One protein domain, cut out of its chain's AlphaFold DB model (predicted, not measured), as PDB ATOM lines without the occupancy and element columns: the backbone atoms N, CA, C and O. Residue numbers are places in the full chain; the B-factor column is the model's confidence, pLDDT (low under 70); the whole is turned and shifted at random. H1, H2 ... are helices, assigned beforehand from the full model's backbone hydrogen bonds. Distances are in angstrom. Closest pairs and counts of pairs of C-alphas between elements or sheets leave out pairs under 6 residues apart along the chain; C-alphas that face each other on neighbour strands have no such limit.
ATOM      1  N   VAL A 516     -23.431 -12.005  24.746       92.06
ATOM      2  CA  VAL A 516     -23.751 -10.572  24.759       92.06
ATOM      3  C   VAL A 516     -23.838 -10.038  23.330       92.06
ATOM      4  O   VAL A 516     -24.757  -9.273  23.015       92.06
ATOM      5  N   ALA A 517     -22.912 -10.441  22.458       91.69
ATOM      6  CA  ALA A 517     -22.955 -10.101  21.041       91.69
ATOM      7  C   ALA A 517     -24.210 -10.669  20.358       91.69
ATOM      8  O   ALA A 517     -24.899  -9.925  19.654       91.69
ATOM      9  N   LEU A 518     -24.564 -11.936  20.627       92.62
ATOM     10  CA  LEU A 518     -25.792 -12.545  20.096       92.62
ATOM     11  C   LEU A 518     -27.056 -11.788  20.520       92.62
ATOM     12  O   LEU A 518     -27.888 -11.473  19.667       92.62
ATOM     13  N   THR A 519     -27.176 -11.414  21.797       93.56
ATOM     14  CA  THR A 519     -28.344 -10.666  22.288       93.56
ATOM     15  C   THR A 519     -28.466  -9.290  21.652       93.56
ATOM     16  O   THR A 519     -29.555  -8.900  21.222       93.56
ATOM     17  N   ARG A 520     -27.352  -8.571  21.482       94.56
ATOM     18  CA  ARG A 520     -27.358  -7.292  20.751       94.56
ATOM     19  C   ARG A 520     -27.809  -7.471  19.302       94.56
ATOM     20  O   ARG A 520     -28.586  -6.657  18.797       94.56
ATOM     21  N   LEU A 521     -27.345  -8.531  18.640       94.25
ATOM     22  CA  LEU A 521     -27.735  -8.848  17.271       94.25
ATOM     23  C   LEU A 521     -29.231  -9.182  17.173       94.25
ATOM     24  O   LEU A 521     -29.914  -8.647  16.297       94.25
ATOM     25  N   ARG A 522     -29.764  -9.994  18.095       95.19
ATOM     26  CA  ARG A 522     -31.198 -10.319  18.170       95.19
ATOM     27  C   ARG A 522     -32.056  -9.068  18.311       95.19
ATOM     28  O   ARG A 522     -33.056  -8.923  17.600       95.19
ATOM     29  N   ASP A 523     -31.687  -8.168  19.218       95.50
ATOM     30  CA  ASP A 523     -32.460  -6.956  19.493       95.50
ATOM     31  C   ASP A 523     -32.453  -6.017  18.277       95.50
ATOM     32  O   ASP A 523     -33.499  -5.496  17.878       95.50
ATOM     33  N   ARG A 524     -31.303  -5.888  17.600       95.38
ATOM     34  CA  ARG A 524     -31.180  -5.127  16.348       95.38
ATOM     35  C   ARG A 524     -32.016  -5.728  15.216       95.38
ATOM     36  O   ARG A 524     -32.728  -4.993  14.533       95.38
ATOM     37  N   LEU A 525     -31.966  -7.050  15.025       94.94
ATOM     38  CA  LEU A 525     -32.775  -7.752  14.023       94.94
ATOM     39  C   LEU A 525     -34.273  -7.647  14.326       94.94
ATOM     40  O   LEU A 525     -35.070  -7.485  13.404       94.94
ATOM     41  N   THR A 526     -34.656  -7.673  15.604       96.00
ATOM     42  CA  THR A 526     -36.042  -7.461  16.037       96.00
ATOM     43  C   THR A 526     -36.516  -6.056  15.679       96.00
ATOM     44  O   THR A 526     -37.553  -5.922  15.035       96.00
ATOM     45  N   GLY A 527     -35.731  -5.021  15.999       96.50
ATOM     46  CA  GLY A 527     -36.043  -3.645  15.606       96.50
ATOM     47  C   GLY A 527     -36.144  -3.471  14.085       96.50
ATOM     48  O   GLY A 527     -37.110  -2.886  13.596       96.50
ATOM     49  N   LYS A 528     -35.198  -4.045  13.326       95.62
ATOM     50  CA  LYS A 528     -35.189  -4.016  11.851       95.62
ATOM     51  C   LYS A 528     -36.421  -4.704  11.256       95.62
ATOM     52  O   LYS A 528     -37.033  -4.161  10.341       95.62
ATOM     53  N   ALA A 529     -36.807  -5.872  11.772       95.56
ATOM     54  CA  ALA A 529     -38.003  -6.579  11.319       95.56
ATOM     55  C   ALA A 529     -39.276  -5.765  11.605       95.56
ATOM     56  O   ALA A 529     -40.110  -5.618  10.716       95.56
ATOM     57  N   SER A 530     -39.402  -5.169  12.795       96.31
ATOM     58  CA  SER A 530     -40.551  -4.321  13.135       96.31
ATOM     59  C   SER A 530     -40.657  -3.069  12.254       96.31
ATOM     60  O   SER A 530     -41.755  -2.756  11.798       96.31
ATOM     61  N   ASP A 531     -39.542  -2.388  11.954       97.31
ATOM     62  CA  ASP A 531     -39.525  -1.245  11.021       97.31
ATOM     63  C   ASP A 531     -39.959  -1.656   9.607       97.31
ATOM     64  O   ASP A 531     -40.838  -1.036   9.004       97.31
ATOM     65  N   LEU A 532     -39.386  -2.745   9.086       97.00
ATOM     66  CA  LEU A 532     -39.718  -3.259   7.757       97.00
ATOM     67  C   LEU A 532     -41.185  -3.685   7.659       97.00
ATOM     68  O   LEU A 532     -41.816  -3.433   6.634       97.00
ATOM     69  N   ALA A 533     -41.736  -4.286   8.717       96.31
ATOM     70  CA  ALA A 533     -43.148  -4.635   8.786       96.31
ATOM     71  C   ALA A 533     -44.034  -3.384   8.755       96.31
ATOM     72  O   ALA A 533     -44.926  -3.301   7.914       96.31
ATOM     73  N   ALA A 534     -43.746  -2.380   9.591       96.69
ATOM     74  CA  ALA A 534     -44.504  -1.128   9.629       96.69
ATOM     75  C   ALA A 534     -44.504  -0.407   8.274       96.69
ATOM     76  O   ALA A 534     -45.543   0.058   7.803       96.69
ATOM     77  N   ARG A 535     -43.351  -0.374   7.600       97.31
ATOM     78  CA  ARG A 535     -43.228   0.184   6.248       97.31
ATOM     79  C   ARG A 535     -43.991  -0.646   5.219       97.31
ATOM     80  O   ARG A 535     -44.655  -0.072   4.367       97.31
ATOM     81  N   ALA A 536     -43.941  -1.976   5.303       95.88
ATOM     82  CA  ALA A 536     -44.707  -2.844   4.412       95.88
ATOM     83  C   ALA A 536     -46.222  -2.642   4.589       95.88
ATOM     84  O   ALA A 536     -46.938  -2.579   3.595       95.88
ATOM     85  N   TYR A 537     -46.704  -2.479   5.826       96.62
ATOM     86  CA  TYR A 537     -48.109  -2.175   6.114       96.62
ATOM     87  C   TYR A 537     -48.535  -0.818   5.561       96.62
ATOM     88  O   TYR A 537     -49.635  -0.699   5.029       96.62
ATOM     89  N   ALA A 538     -47.661   0.191   5.616       95.50
ATOM     90  CA  ALA A 538     -47.939   1.502   5.034       95.50
ATOM     91  C   ALA A 538     -48.154   1.445   3.507       95.50
ATOM     92  O   ALA A 538     -48.984   2.188   2.991       95.50
ATOM     93  N   GLU A 539     -47.465   0.540   2.800       95.25
ATOM     94  CA  GLU A 539     -47.622   0.360   1.346       95.25
ATOM     95  C   GLU A 539     -48.960  -0.284   0.947       95.25
ATOM     96  O   GLU A 539     -49.426  -0.067  -0.168       95.25
ATOM     97  N   ILE A 540     -49.577  -1.080   1.829       94.00
ATOM     98  CA  ILE A 540     -50.841  -1.795   1.547       94.00
ATOM     99  C   ILE A 540     -52.044  -1.239   2.325       94.00
ATOM    100  O   ILE A 540     -53.186  -1.580   2.040       94.00
ATOM    101  N   GLY A 541     -51.812  -0.353   3.296       91.69
ATOM    102  CA  GLY A 541     -52.850   0.358   4.047       91.69
ATOM    103  C   GLY A 541     -53.475  -0.414   5.215       91.69
ATOM    104  O   GLY A 541     -54.372   0.118   5.869       91.69
ATOM    105  N   HIS A 542     -53.024  -1.635   5.508       92.00
ATOM    106  CA  HIS A 542     -53.473  -2.414   6.664       92.00
ATOM    107  C   HIS A 542     -52.416  -3.423   7.127       92.00
ATOM    108  O   HIS A 542     -51.442  -3.714   6.433       92.00
ATOM    109  N   GLU A 543     -52.621  -3.977   8.320       94.19
ATOM    110  CA  GLU A 543     -51.744  -5.004   8.875       94.19
ATOM    111  C   GLU A 543     -52.130  -6.399   8.380       94.19
ATOM    112  O   GLU A 543     -53.310  -6.739   8.246       94.19
ATOM    113  N   ILE A 544     -51.109  -7.223   8.145       93.69
ATOM    114  CA  ILE A 544     -51.234  -8.659   7.884       93.69
ATOM    115  C   ILE A 544     -50.106  -9.421   8.575       93.69
ATOM    116  O   ILE A 544     -49.047  -8.880   8.905       93.69
ATOM    117  N   ASN A 545     -50.281 -10.728   8.714       92.31
ATOM    118  CA  ASN A 545     -49.190 -11.619   9.061       92.31
ATOM    119  C   ASN A 545     -48.293 -11.854   7.829       92.31
ATOM    120  O   ASN A 545     -48.597 -12.694   6.978       92.31
ATOM    121  N   LEU A 546     -47.152 -11.156   7.769       91.25
ATOM    122  CA  LEU A 546     -46.134 -11.277   6.706       91.25
ATOM    123  C   LEU A 546     -45.443 -12.657   6.661       91.25
ATOM    124  O   LEU A 546     -44.728 -12.970   5.706       91.25
ATOM    125  N   GLY A 547     -45.658 -13.496   7.677       88.56
ATOM    126  CA  GLY A 547     -45.258 -14.901   7.695       88.56
ATOM    127  C   GLY A 547     -46.307 -15.857   7.116       88.56
ATOM    128  O   GLY A 547     -45.974 -17.006   6.849       88.56
ATOM    129  N   SER A 548     -47.554 -15.419   6.894       91.50
ATOM    130  CA  SER A 548     -48.653 -16.271   6.418       91.50
ATOM    131  C   SER A 548     -48.732 -16.297   4.886       91.50
ATOM    132  O   SER A 548     -49.143 -15.303   4.278       91.50
ATOM    133  N   PRO A 549     -48.435 -17.435   4.221       90.06
ATOM    134  CA  PRO A 549     -48.505 -17.520   2.764       90.06
ATOM    135  C   PRO A 549     -49.905 -17.244   2.215       90.06
ATOM    136  O   PRO A 549     -50.024 -16.742   1.105       90.06
ATOM    137  N   LYS A 550     -50.962 -17.566   2.970       91.25
ATOM    138  CA  LYS A 550     -52.352 -17.357   2.545       91.25
ATOM    139  C   LYS A 550     -52.720 -15.872   2.521       91.25
ATOM    140  O   LYS A 550     -53.282 -15.412   1.536       91.25
ATOM    141  N   GLN A 551     -52.376 -15.131   3.577       93.44
ATOM    142  CA  GLN A 551     -52.646 -13.688   3.630       93.44
ATOM    143  C   GLN A 551     -51.814 -12.937   2.588       93.44
ATOM    144  O   GLN A 551     -52.329 -12.062   1.905       93.44
ATOM    145  N   LEU A 552     -50.556 -13.341   2.385       93.81
ATOM    146  CA  LEU A 552     -49.730 -12.777   1.320       93.81
ATOM    147  C   LEU A 552     -50.289 -13.054  -0.076       93.81
ATOM    148  O   LEU A 552     -50.233 -12.178  -0.923       93.81
ATOM    149  N   GLN A 553     -50.828 -14.249  -0.335       92.88
ATOM    150  CA  GLN A 553     -51.452 -14.549  -1.627       92.88
ATOM    151  C   GLN A 553     -52.651 -13.640  -1.913       92.88
ATOM    152  O   GLN A 553     -52.778 -13.164  -3.038       92.88
ATOM    153  N   GLN A 554     -53.481 -13.373  -0.903       93.25
ATOM    154  CA  GLN A 554     -54.605 -12.446  -1.016       93.25
ATOM    155  C   GLN A 554     -54.115 -11.034  -1.375       93.25
ATOM    156  O   GLN A 554     -54.509 -10.488  -2.403       93.25
ATOM    157  N   VAL A 555     -53.172 -10.485  -0.603       93.50
ATOM    158  CA  VAL A 555     -52.630  -9.140  -0.862       93.50
ATOM    159  C   VAL A 555     -51.949  -9.060  -2.234       93.50
ATOM    160  O   VAL A 555     -52.225  -8.158  -3.017       93.50
ATOM    161  N   LEU A 556     -51.081 -10.016  -2.575       93.38
ATOM    162  CA  LEU A 556     -50.304  -9.968  -3.817       93.38
ATOM    163  C   LEU A 556     -51.173 -10.152  -5.067       93.38
ATOM    164  O   LEU A 556     -51.019  -9.409  -6.033       93.38
ATOM    165  N   PHE A 557     -52.061 -11.148  -5.081       93.94
ATOM    166  CA  PHE A 557     -52.743 -11.569  -6.308       93.94
ATOM    167  C   PHE A 557     -54.177 -11.053  -6.431       93.94
ATOM    168  O   PHE A 557     -54.672 -10.957  -7.554       93.94
ATOM    169  N   GLU A 558     -54.843 -10.732  -5.320       91.56
ATOM    170  CA  GLU A 558     -56.218 -10.221  -5.332       91.56
ATOM    171  C   GLU A 558     -56.240  -8.700  -5.177       91.56
ATOM    172  O   GLU A 558     -56.846  -8.020  -6.002       91.56
ATOM    173  N   GLU A 559     -55.542  -8.153  -4.177       92.31
ATOM    174  CA  GLU A 559     -55.584  -6.713  -3.874       92.31
ATOM    175  C   GLU A 559     -54.654  -5.897  -4.780       92.31
ATOM    176  O   GLU A 559     -55.087  -4.939  -5.420       92.31
ATOM    177  N   LEU A 560     -53.384  -6.302  -4.888       90.38
ATOM    178  CA  LEU A 560     -52.390  -5.640  -5.741       90.38
ATOM    179  C   LEU A 560     -52.449  -6.114  -7.203       90.38
ATOM    180  O   LEU A 560     -51.772  -5.548  -8.061       90.38
ATOM    181  N   GLY A 561     -53.241  -7.152  -7.499       90.56
ATOM    182  CA  GLY A 561     -53.466  -7.654  -8.857       90.56
ATOM    183  C   GLY A 561     -52.199  -8.133  -9.578       90.56
ATOM    184  O   GLY A 561     -52.119  -8.050 -10.806       90.56
ATOM    185  N   MET A 562     -51.187  -8.601  -8.840       91.88
ATOM    186  CA  MET A 562     -49.891  -8.964  -9.415       91.88
ATOM    187  C   MET A 562     -49.956 -10.243 -10.270       91.88
ATOM    188  O   MET A 562     -50.812 -11.109 -10.055       91.88
ATOM    189  N   PRO A 563     -49.014 -10.428 -11.220       91.69
ATOM    190  CA  PRO A 563     -48.899 -11.666 -11.983       91.69
ATOM    191  C   PRO A 563     -48.732 -12.892 -11.082       91.69
ATOM    192  O   PRO A 563     -47.895 -12.920 -10.183       91.69
ATOM    193  N   LYS A 564     -49.494 -13.949 -11.365       90.75
ATOM    194  CA  LYS A 564     -49.442 -15.209 -10.615       90.75
ATOM    195  C   LYS A 564     -48.064 -15.867 -10.731       90.75
ATOM    196  O   LYS A 564     -47.514 -15.988 -11.827       90.75
ATOM    197  N   THR A 565     -47.529 -16.330  -9.605       89.81
ATOM    198  CA  THR A 565     -46.282 -17.108  -9.555       89.81
ATOM    199  C   THR A 565     -46.546 -18.594  -9.846       89.81
ATOM    200  O   THR A 565     -47.639 -18.990 -10.262       89.81
ATOM    201  N   ARG A 566     -45.534 -19.451  -9.657       87.06
ATOM    202  CA  ARG A 566     -45.652 -20.907  -9.831       87.06
ATOM    203  C   ARG A 566     -46.802 -21.468  -8.983       87.06
ATOM    204  O   ARG A 566     -46.851 -21.231  -7.778       87.06
ATOM    205  N   SER A 567     -47.690 -22.244  -9.605       84.62
ATOM    206  CA  SER A 567     -48.810 -22.891  -8.910       84.62
ATOM    207  C   SER A 567     -48.327 -23.954  -7.917       84.62
ATOM    208  O   SER A 567     -47.340 -24.653  -8.150       84.62
ATOM    209  N   THR A 568     -49.034 -24.061  -6.799       84.00
ATOM    210  CA  THR A 568     -48.838 -25.044  -5.731       84.00
ATOM    211  C   THR A 568     -50.183 -25.693  -5.396       84.00
ATOM    212  O   THR A 568     -51.232 -25.197  -5.805       84.00
ATOM    213  N   LYS A 569     -50.182 -26.777  -4.605       79.62
ATOM    214  CA  LYS A 569     -51.415 -27.483  -4.199       79.62
ATOM    215  C   LYS A 569     -52.464 -26.566  -3.542       79.62
ATOM    216  O   LYS A 569     -53.649 -26.874  -3.596       79.62
ATOM    217  N   THR A 570     -52.040 -25.466  -2.916       79.81
ATOM    218  CA  THR A 570     -52.897 -24.559  -2.135       79.81
ATOM    219  C   THR A 570     -53.028 -23.152  -2.731       79.81
ATOM    220  O   THR A 570     -53.655 -22.302  -2.104       79.81
ATOM    221  N   GLY A 571     -52.474 -22.896  -3.925       88.81
ATOM    222  CA  GLY A 571     -52.534 -21.589  -4.588       88.81
ATOM    223  C   GLY A 571     -51.272 -21.281  -5.394       88.81
ATOM    224  O   GLY A 571     -50.901 -22.056  -6.276       88.81
ATOM    225  N   TYR A 572     -50.585 -20.180  -5.094       90.50
ATOM    226  CA  TYR A 572     -49.353 -19.760  -5.780       90.50
ATOM    227  C   TYR A 572     -48.184 -19.606  -4.803       90.50
ATOM    228  O   TYR A 572     -48.367 -19.226  -3.645       90.50
ATOM    229  N   SER A 573     -46.973 -19.923  -5.263       89.62
ATOM    230  CA  SER A 573     -45.784 -19.889  -4.415       89.62
ATOM    231  C   SER A 573     -45.434 -18.462  -4.009       89.62
ATOM    232  O   SER A 573     -45.276 -17.576  -4.849       89.62
ATOM    233  N   THR A 574     -45.243 -18.261  -2.712       90.00
ATOM    234  CA  THR A 574     -44.657 -17.042  -2.159       90.00
ATOM    235  C   THR A 574     -43.248 -17.308  -1.638       90.00
ATOM    236  O   THR A 574     -42.815 -16.617  -0.732       90.00
ATOM    237  N   ASP A 575     -42.524 -18.318  -2.140       87.88
ATOM    238  CA  ASP A 575     -41.115 -18.545  -1.772       87.88
ATOM    239  C   ASP A 575     -40.200 -17.381  -2.221       87.88
ATOM    240  O   ASP A 575     -40.579 -16.561  -3.058       87.88
ATOM    241  N   ALA A 576     -38.999 -17.275  -1.640       84.25
ATOM    242  CA  ALA A 576     -38.082 -16.161  -1.909       84.25
ATOM    243  C   ALA A 576     -37.740 -16.013  -3.404       84.25
ATOM    244  O   ALA A 576     -37.688 -14.893  -3.906       84.25
ATOM    245  N   ALA A 577     -37.572 -17.128  -4.124       83.75
ATOM    246  CA  ALA A 577     -37.295 -17.113  -5.560       83.75
ATOM    247  C   ALA A 577     -38.497 -16.596  -6.365       83.75
ATOM    248  O   ALA A 577     -38.344 -15.736  -7.222       83.75
ATOM    249  N   SER A 578     -39.706 -17.055  -6.041       88.75
ATOM    250  CA  SER A 578     -40.947 -16.636  -6.695       88.75
ATOM    251  C   SER A 578     -41.245 -15.159  -6.449       88.75
ATOM    252  O   SER A 578     -41.703 -14.476  -7.360       88.75
ATOM    253  N   LEU A 579     -40.974 -14.655  -5.240       90.50
ATOM    254  CA  LEU A 579     -41.129 -13.236  -4.912       90.50
ATOM    255  C   LEU A 579     -40.057 -12.366  -5.581       90.50
ATOM    256  O   LEU A 579     -40.377 -11.267  -6.024       90.50
ATOM    257  N   ALA A 580     -38.817 -12.846  -5.698       86.88
ATOM    258  CA  ALA A 580     -37.762 -12.147  -6.432       86.88
ATOM    259  C   ALA A 580     -38.069 -12.073  -7.940       86.88
ATOM    260  O   ALA A 580     -37.973 -10.997  -8.528       86.88
ATOM    261  N   ASP A 581     -38.520 -13.178  -8.541       86.50
ATOM    262  CA  ASP A 581     -38.990 -13.218  -9.932       86.50
ATOM    263  C   ASP A 581     -40.184 -12.277 -10.147       86.50
ATOM    264  O   ASP A 581     -40.297 -11.618 -11.184       86.50
ATOM    265  N   LEU A 582     -41.103 -12.223  -9.177       90.62
ATOM    266  CA  LEU A 582     -42.256 -11.330  -9.230       90.62
ATOM    267  C   LEU A 582     -41.826  -9.863  -9.139       90.62
ATOM    268  O   LEU A 582     -42.321  -9.053  -9.915       90.62
ATOM    269  N   GLN A 583     -40.872  -9.547  -8.264       91.75
ATOM    270  CA  GLN A 583     -40.303  -8.207  -8.129       91.75
ATOM    271  C   GLN A 583     -39.594  -7.745  -9.408       91.75
ATOM    272  O   GLN A 583     -39.634  -6.564  -9.730       91.75
ATOM    273  N   GLU A 584     -38.954  -8.650 -10.149       86.81
ATOM    274  CA  GLU A 584     -38.297  -8.322 -11.420       86.81
ATOM    275  C   GLU A 584     -39.314  -8.066 -12.545       86.81
ATOM    276  O   GLU A 584     -39.143  -7.146 -13.341       86.81
ATOM    277  N   LYS A 585     -40.403  -8.843 -12.592       87.00
ATOM    278  CA  LYS A 585     -41.442  -8.723 -13.631       87.00
ATOM    279  C   LYS A 585     -42.455  -7.615 -13.367       87.00
ATOM    280  O   LYS A 585     -42.972  -7.023 -14.309       87.00
ATOM    281  N   SER A 586     -42.789  -7.390 -12.102       89.81
ATOM    282  CA  SER A 586     -43.808  -6.446 -11.647       89.81
ATOM    283  C   SER A 586     -43.332  -5.765 -10.357       89.81
ATOM    284  O   SER A 586     -43.809  -6.110  -9.273       89.81
ATOM    285  N   PRO A 587     -42.379  -4.816 -10.451       91.00
ATOM    286  CA  PRO A 587     -41.765  -4.194  -9.282       91.00
ATOM    287  C   PRO A 587     -42.786  -3.491  -8.388       91.00
ATOM    288  O   PRO A 587     -43.587  -2.688  -8.865       91.00
ATOM    289  N   HIS A 588     -42.714  -3.741  -7.081       93.19
ATOM    290  CA  HIS A 588     -43.557  -3.060  -6.098       93.19
ATOM    291  C   HIS A 588     -42.798  -2.832  -4.779       93.19
ATOM    292  O   HIS A 588     -42.123  -3.752  -4.311       93.19
ATOM    293  N   PRO A 589     -42.909  -1.657  -4.124       93.75
ATOM    294  CA  PRO A 589     -42.202  -1.382  -2.866       93.75
ATOM    295  C   PRO A 589     -42.465  -2.425  -1.768       93.75
ATOM    296  O   PRO A 589     -41.527  -2.910  -1.134       93.75
ATOM    297  N   PHE A 590     -43.729  -2.848  -1.616       94.69
ATOM    298  CA  PHE A 590     -44.138  -3.926  -0.703       94.69
ATOM    299  C   PHE A 590     -43.302  -5.209  -0.839       94.69
ATOM    300  O   PHE A 590     -42.881  -5.769   0.168       94.69
ATOM    301  N   LEU A 591     -43.020  -5.674  -2.062       93.38
ATOM    302  CA  LEU A 591     -42.262  -6.910  -2.293       93.38
ATOM    303  C   LEU A 591     -40.809  -6.782  -1.820       93.38
ATOM    304  O   LEU A 591     -40.279  -7.703  -1.197       93.38
ATOM    305  N   GLY A 592     -40.178  -5.630  -2.068       92.38
ATOM    306  CA  GLY A 592     -38.822  -5.348  -1.593       92.38
ATOM    307  C   GLY A 592     -38.731  -5.304  -0.065       92.38
ATOM    308  O   GLY A 592     -37.784  -5.845   0.509       92.38
ATOM    309  N   LEU A 593     -39.726  -4.705   0.597       95.06
ATOM    310  CA  LEU A 593     -39.830  -4.672   2.061       95.06
ATOM    311  C   LEU A 593     -40.135  -6.057   2.642       95.06
ATOM    312  O   LEU A 593     -39.530  -6.447   3.637       95.06
ATOM    313  N   LEU A 594     -41.011  -6.831   1.996       94.19
ATOM    314  CA  LEU A 594     -41.364  -8.194   2.394       94.19
ATOM    315  C   LEU A 594     -40.160  -9.145   2.340       94.19
ATOM    316  O   LEU A 594     -39.963  -9.930   3.267       94.19
ATOM    317  N   LEU A 595     -39.361  -9.083   1.269       91.94
ATOM    318  CA  LEU A 595     -38.139  -9.882   1.133       91.94
ATOM    319  C   LEU A 595     -37.149  -9.555   2.259       91.94
ATOM    320  O   LEU A 595     -36.739 -10.456   2.986       91.94
ATOM    321  N   GLN A 596     -36.873  -8.268   2.488       92.44
ATOM    322  CA  GLN A 596     -36.000  -7.824   3.582       92.44
ATOM    323  C   GLN A 596     -36.540  -8.222   4.963       92.44
ATOM    324  O   GLN A 596     -35.774  -8.646   5.828       92.44
ATOM    325  N   HIS A 597     -37.855  -8.109   5.183       94.19
ATOM    326  CA  HIS A 597     -38.500  -8.508   6.434       94.19
ATOM    327  C   HIS A 597     -38.319 -10.006   6.695       94.19
ATOM    328  O   HIS A 597     -38.017 -10.415   7.817       94.19
ATOM    329  N   ARG A 598     -38.501 -10.842   5.666       91.81
ATOM    330  CA  ARG A 598     -38.323 -12.294   5.775       91.81
ATOM    331  C   ARG A 598     -36.875 -12.679   6.029       91.81
ATOM    332  O   ARG A 598     -36.651 -13.547   6.867       91.81
ATOM    333  N   ASP A 599     -35.924 -12.018   5.380       90.44
ATOM    334  CA  ASP A 599     -34.502 -12.236   5.635       90.44
ATOM    335  C   ASP A 599     -34.144 -11.866   7.082       90.44
ATOM    336  O   ASP A 599     -33.558 -12.679   7.799       90.44
ATOM    337  N   ALA A 600     -34.591 -10.698   7.565       92.56
ATOM    338  CA  ALA A 600     -34.385 -10.270   8.951       92.56
ATOM    339  C   ALA A 600     -35.051 -11.220   9.965       92.56
ATOM    340  O   ALA A 600     -34.437 -11.585  10.964       92.56
ATOM    341  N   THR A 601     -36.282 -11.668   9.693       93.19
ATOM    342  CA  THR A 601     -37.013 -12.618  10.549       93.19
ATOM    343  C   THR A 601     -36.331 -13.983  10.579       93.19
ATOM    344  O   THR A 601     -36.212 -14.583  11.643       93.19
ATOM    345  N   LYS A 602     -35.841 -14.471   9.434       92.12
ATOM    346  CA  LYS A 602     -35.106 -15.738   9.344       92.12
ATOM    347  C   LYS A 602     -33.804 -15.678  10.142       92.12
ATOM    348  O   LYS A 602     -33.530 -16.583  10.923       92.12
ATOM    349  N   LEU A 603     -33.019 -14.611   9.979       92.19
ATOM    350  CA  LEU A 603     -31.791 -14.401  10.753       92.19
ATOM    351  C   LEU A 603     -32.088 -14.297  12.252       92.19
ATOM    352  O   LEU A 603     -31.408 -14.928  13.055       92.19
ATOM    353  N   LYS A 604     -33.149 -13.572  12.625       93.62
ATOM    354  CA  LYS A 604     -33.617 -13.483  14.012       93.62
ATOM    355  C   LYS A 604     -33.922 -14.869  14.588       93.62
ATOM    356  O   LYS A 604     -33.437 -15.180  15.668       93.62
ATOM    357  N   GLN A 605     -34.673 -15.708  13.871       93.25
ATOM    358  CA  GLN A 605     -35.005 -17.068  14.316       93.25
ATOM    359  C   GLN A 605     -33.760 -17.943  14.512       93.25
ATOM    360  O   GLN A 605     -33.714 -18.741  15.451       93.25
ATOM    361  N   ILE A 606     -32.747 -17.793  13.650       92.75
ATOM    362  CA  ILE A 606     -31.455 -18.475  13.813       92.75
ATOM    363  C   ILE A 606     -30.796 -18.020  15.120       92.75
ATOM    364  O   ILE A 606     -30.461 -18.862  15.945       92.75
ATOM    365  N   VAL A 607     -30.687 -16.708  15.349       94.25
ATOM    366  CA  VAL A 607     -30.083 -16.142  16.570       94.25
ATOM    367  C   VAL A 607     -30.834 -16.579  17.833       94.25
ATOM    368  O   VAL A 607     -30.205 -17.051  18.770       94.25
ATOM    369  N   GLU A 608     -32.167 -16.510  17.853       94.25
ATOM    370  CA  GLU A 608     -32.996 -16.969  18.984       94.25
ATOM    371  C   GLU A 608     -32.838 -18.469  19.265       94.25
ATOM    372  O   GLU A 608     -32.993 -18.929  20.398       94.25
ATOM    373  N   THR A 609     -32.567 -19.260  18.229       94.12
ATOM    374  CA  THR A 609     -32.284 -20.685  18.392       94.12
ATOM    375  C   THR A 609     -30.900 -20.885  19.001       94.12
ATOM    376  O   THR A 609     -30.799 -21.606  19.986       94.12
ATOM    377  N   LEU A 610     -29.873 -20.196  18.495       94.38
ATOM    378  CA  LEU A 610     -28.517 -20.247  19.053       94.38
ATOM    379  C   LEU A 610     -28.491 -19.814  20.524       94.38
ATOM    380  O   LEU A 610     -27.934 -20.530  21.345       94.38
ATOM    381  N   GLU A 611     -29.151 -18.705  20.877       93.19
ATOM    382  CA  GLU A 611     -29.232 -18.222  22.263       93.19
ATOM    383  C   GLU A 611     -29.844 -19.255  23.215       93.19
ATOM    384  O   GLU A 611     -29.332 -19.463  24.311       93.19
ATOM    385  N   ARG A 612     -30.930 -19.924  22.803       93.56
ATOM    386  CA  ARG A 612     -31.575 -20.969  23.618       93.56
ATOM    387  C   ARG A 612     -30.747 -22.247  23.719       93.56
ATOM    388  O   ARG A 612     -30.981 -23.033  24.632       93.56
ATOM    389  N   SER A 613     -29.825 -22.461  22.786       94.00
ATOM    390  CA  SER A 613     -28.935 -23.620  22.752       94.00
ATOM    391  C   SER A 613     -27.645 -23.431  23.556       94.00
ATOM    392  O   SER A 613     -26.896 -24.398  23.690       94.00
ATOM    393  N   VAL A 614     -27.365 -22.232  24.082       92.88
ATOM    394  CA  VAL A 614     -26.207 -22.003  24.962       92.88
ATOM    395  C   VAL A 614     -26.444 -22.707  26.297       92.88
ATOM    396  O   VAL A 614     -27.447 -22.458  26.970       92.88
TER     397      VAL A 614
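What this domain is: This is residues 516 to 614 of the 895 residues of the protein "DNA polymerase I" of Leifsonia xyli subsp. xyli (strain CTCB07) (UniProt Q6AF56). Two long helices, H1 and H4, lie side by side, running opposite ways; where H1 ends and H4 begins, the short helices H2 and H3 and a loop, residues 560 to 575, make a small head. The printed part has 99 residues with four named helices, H1 to H4 in chain order, and no named strand: all helix. It is elongated, 45 by 29 by 22 A, and only just compact, close to loose, with a radius of gyration of the C-alphas of 14.8 A.

Where its parts are: H1, residues 516 to 540, spans 36.7 A from C-alpha 516 at (-23.751, -10.572, 24.759). H4, residues 589 to 613, spans 36.4 A to C-alpha 613 at (-28.935, -23.620, 22.752). H2 is residues 549 to 559, 14.5 A; H3 is residues 576 to 585, 14.3 A.

How they stand to each other: H1 and H4 touch at a shallow tilt of 26 degrees; their closest C-alphas, Ala 536 and Phe 590, are 5.3 A apart. H3 and H4 form a hairpin, closest at C-alphas 583 and 591, 6.3 A; H4 touches H3 with residues 591 to 595 alone. H2 is close to H1 but not clearly touching, and apart from H3 and H4. Every O i to N i+4 pair is within hydrogen-bond range in H3 and H4, 20 of 21 in H1 and 6 of 7 in H2.

The domain as a whole: The farthest C-alphas, Gly 561 and Val 614, are 45.7 A apart. The printed part has no cut; H2 to H3 is a long link. No printed residue is under 70 in pLDDT.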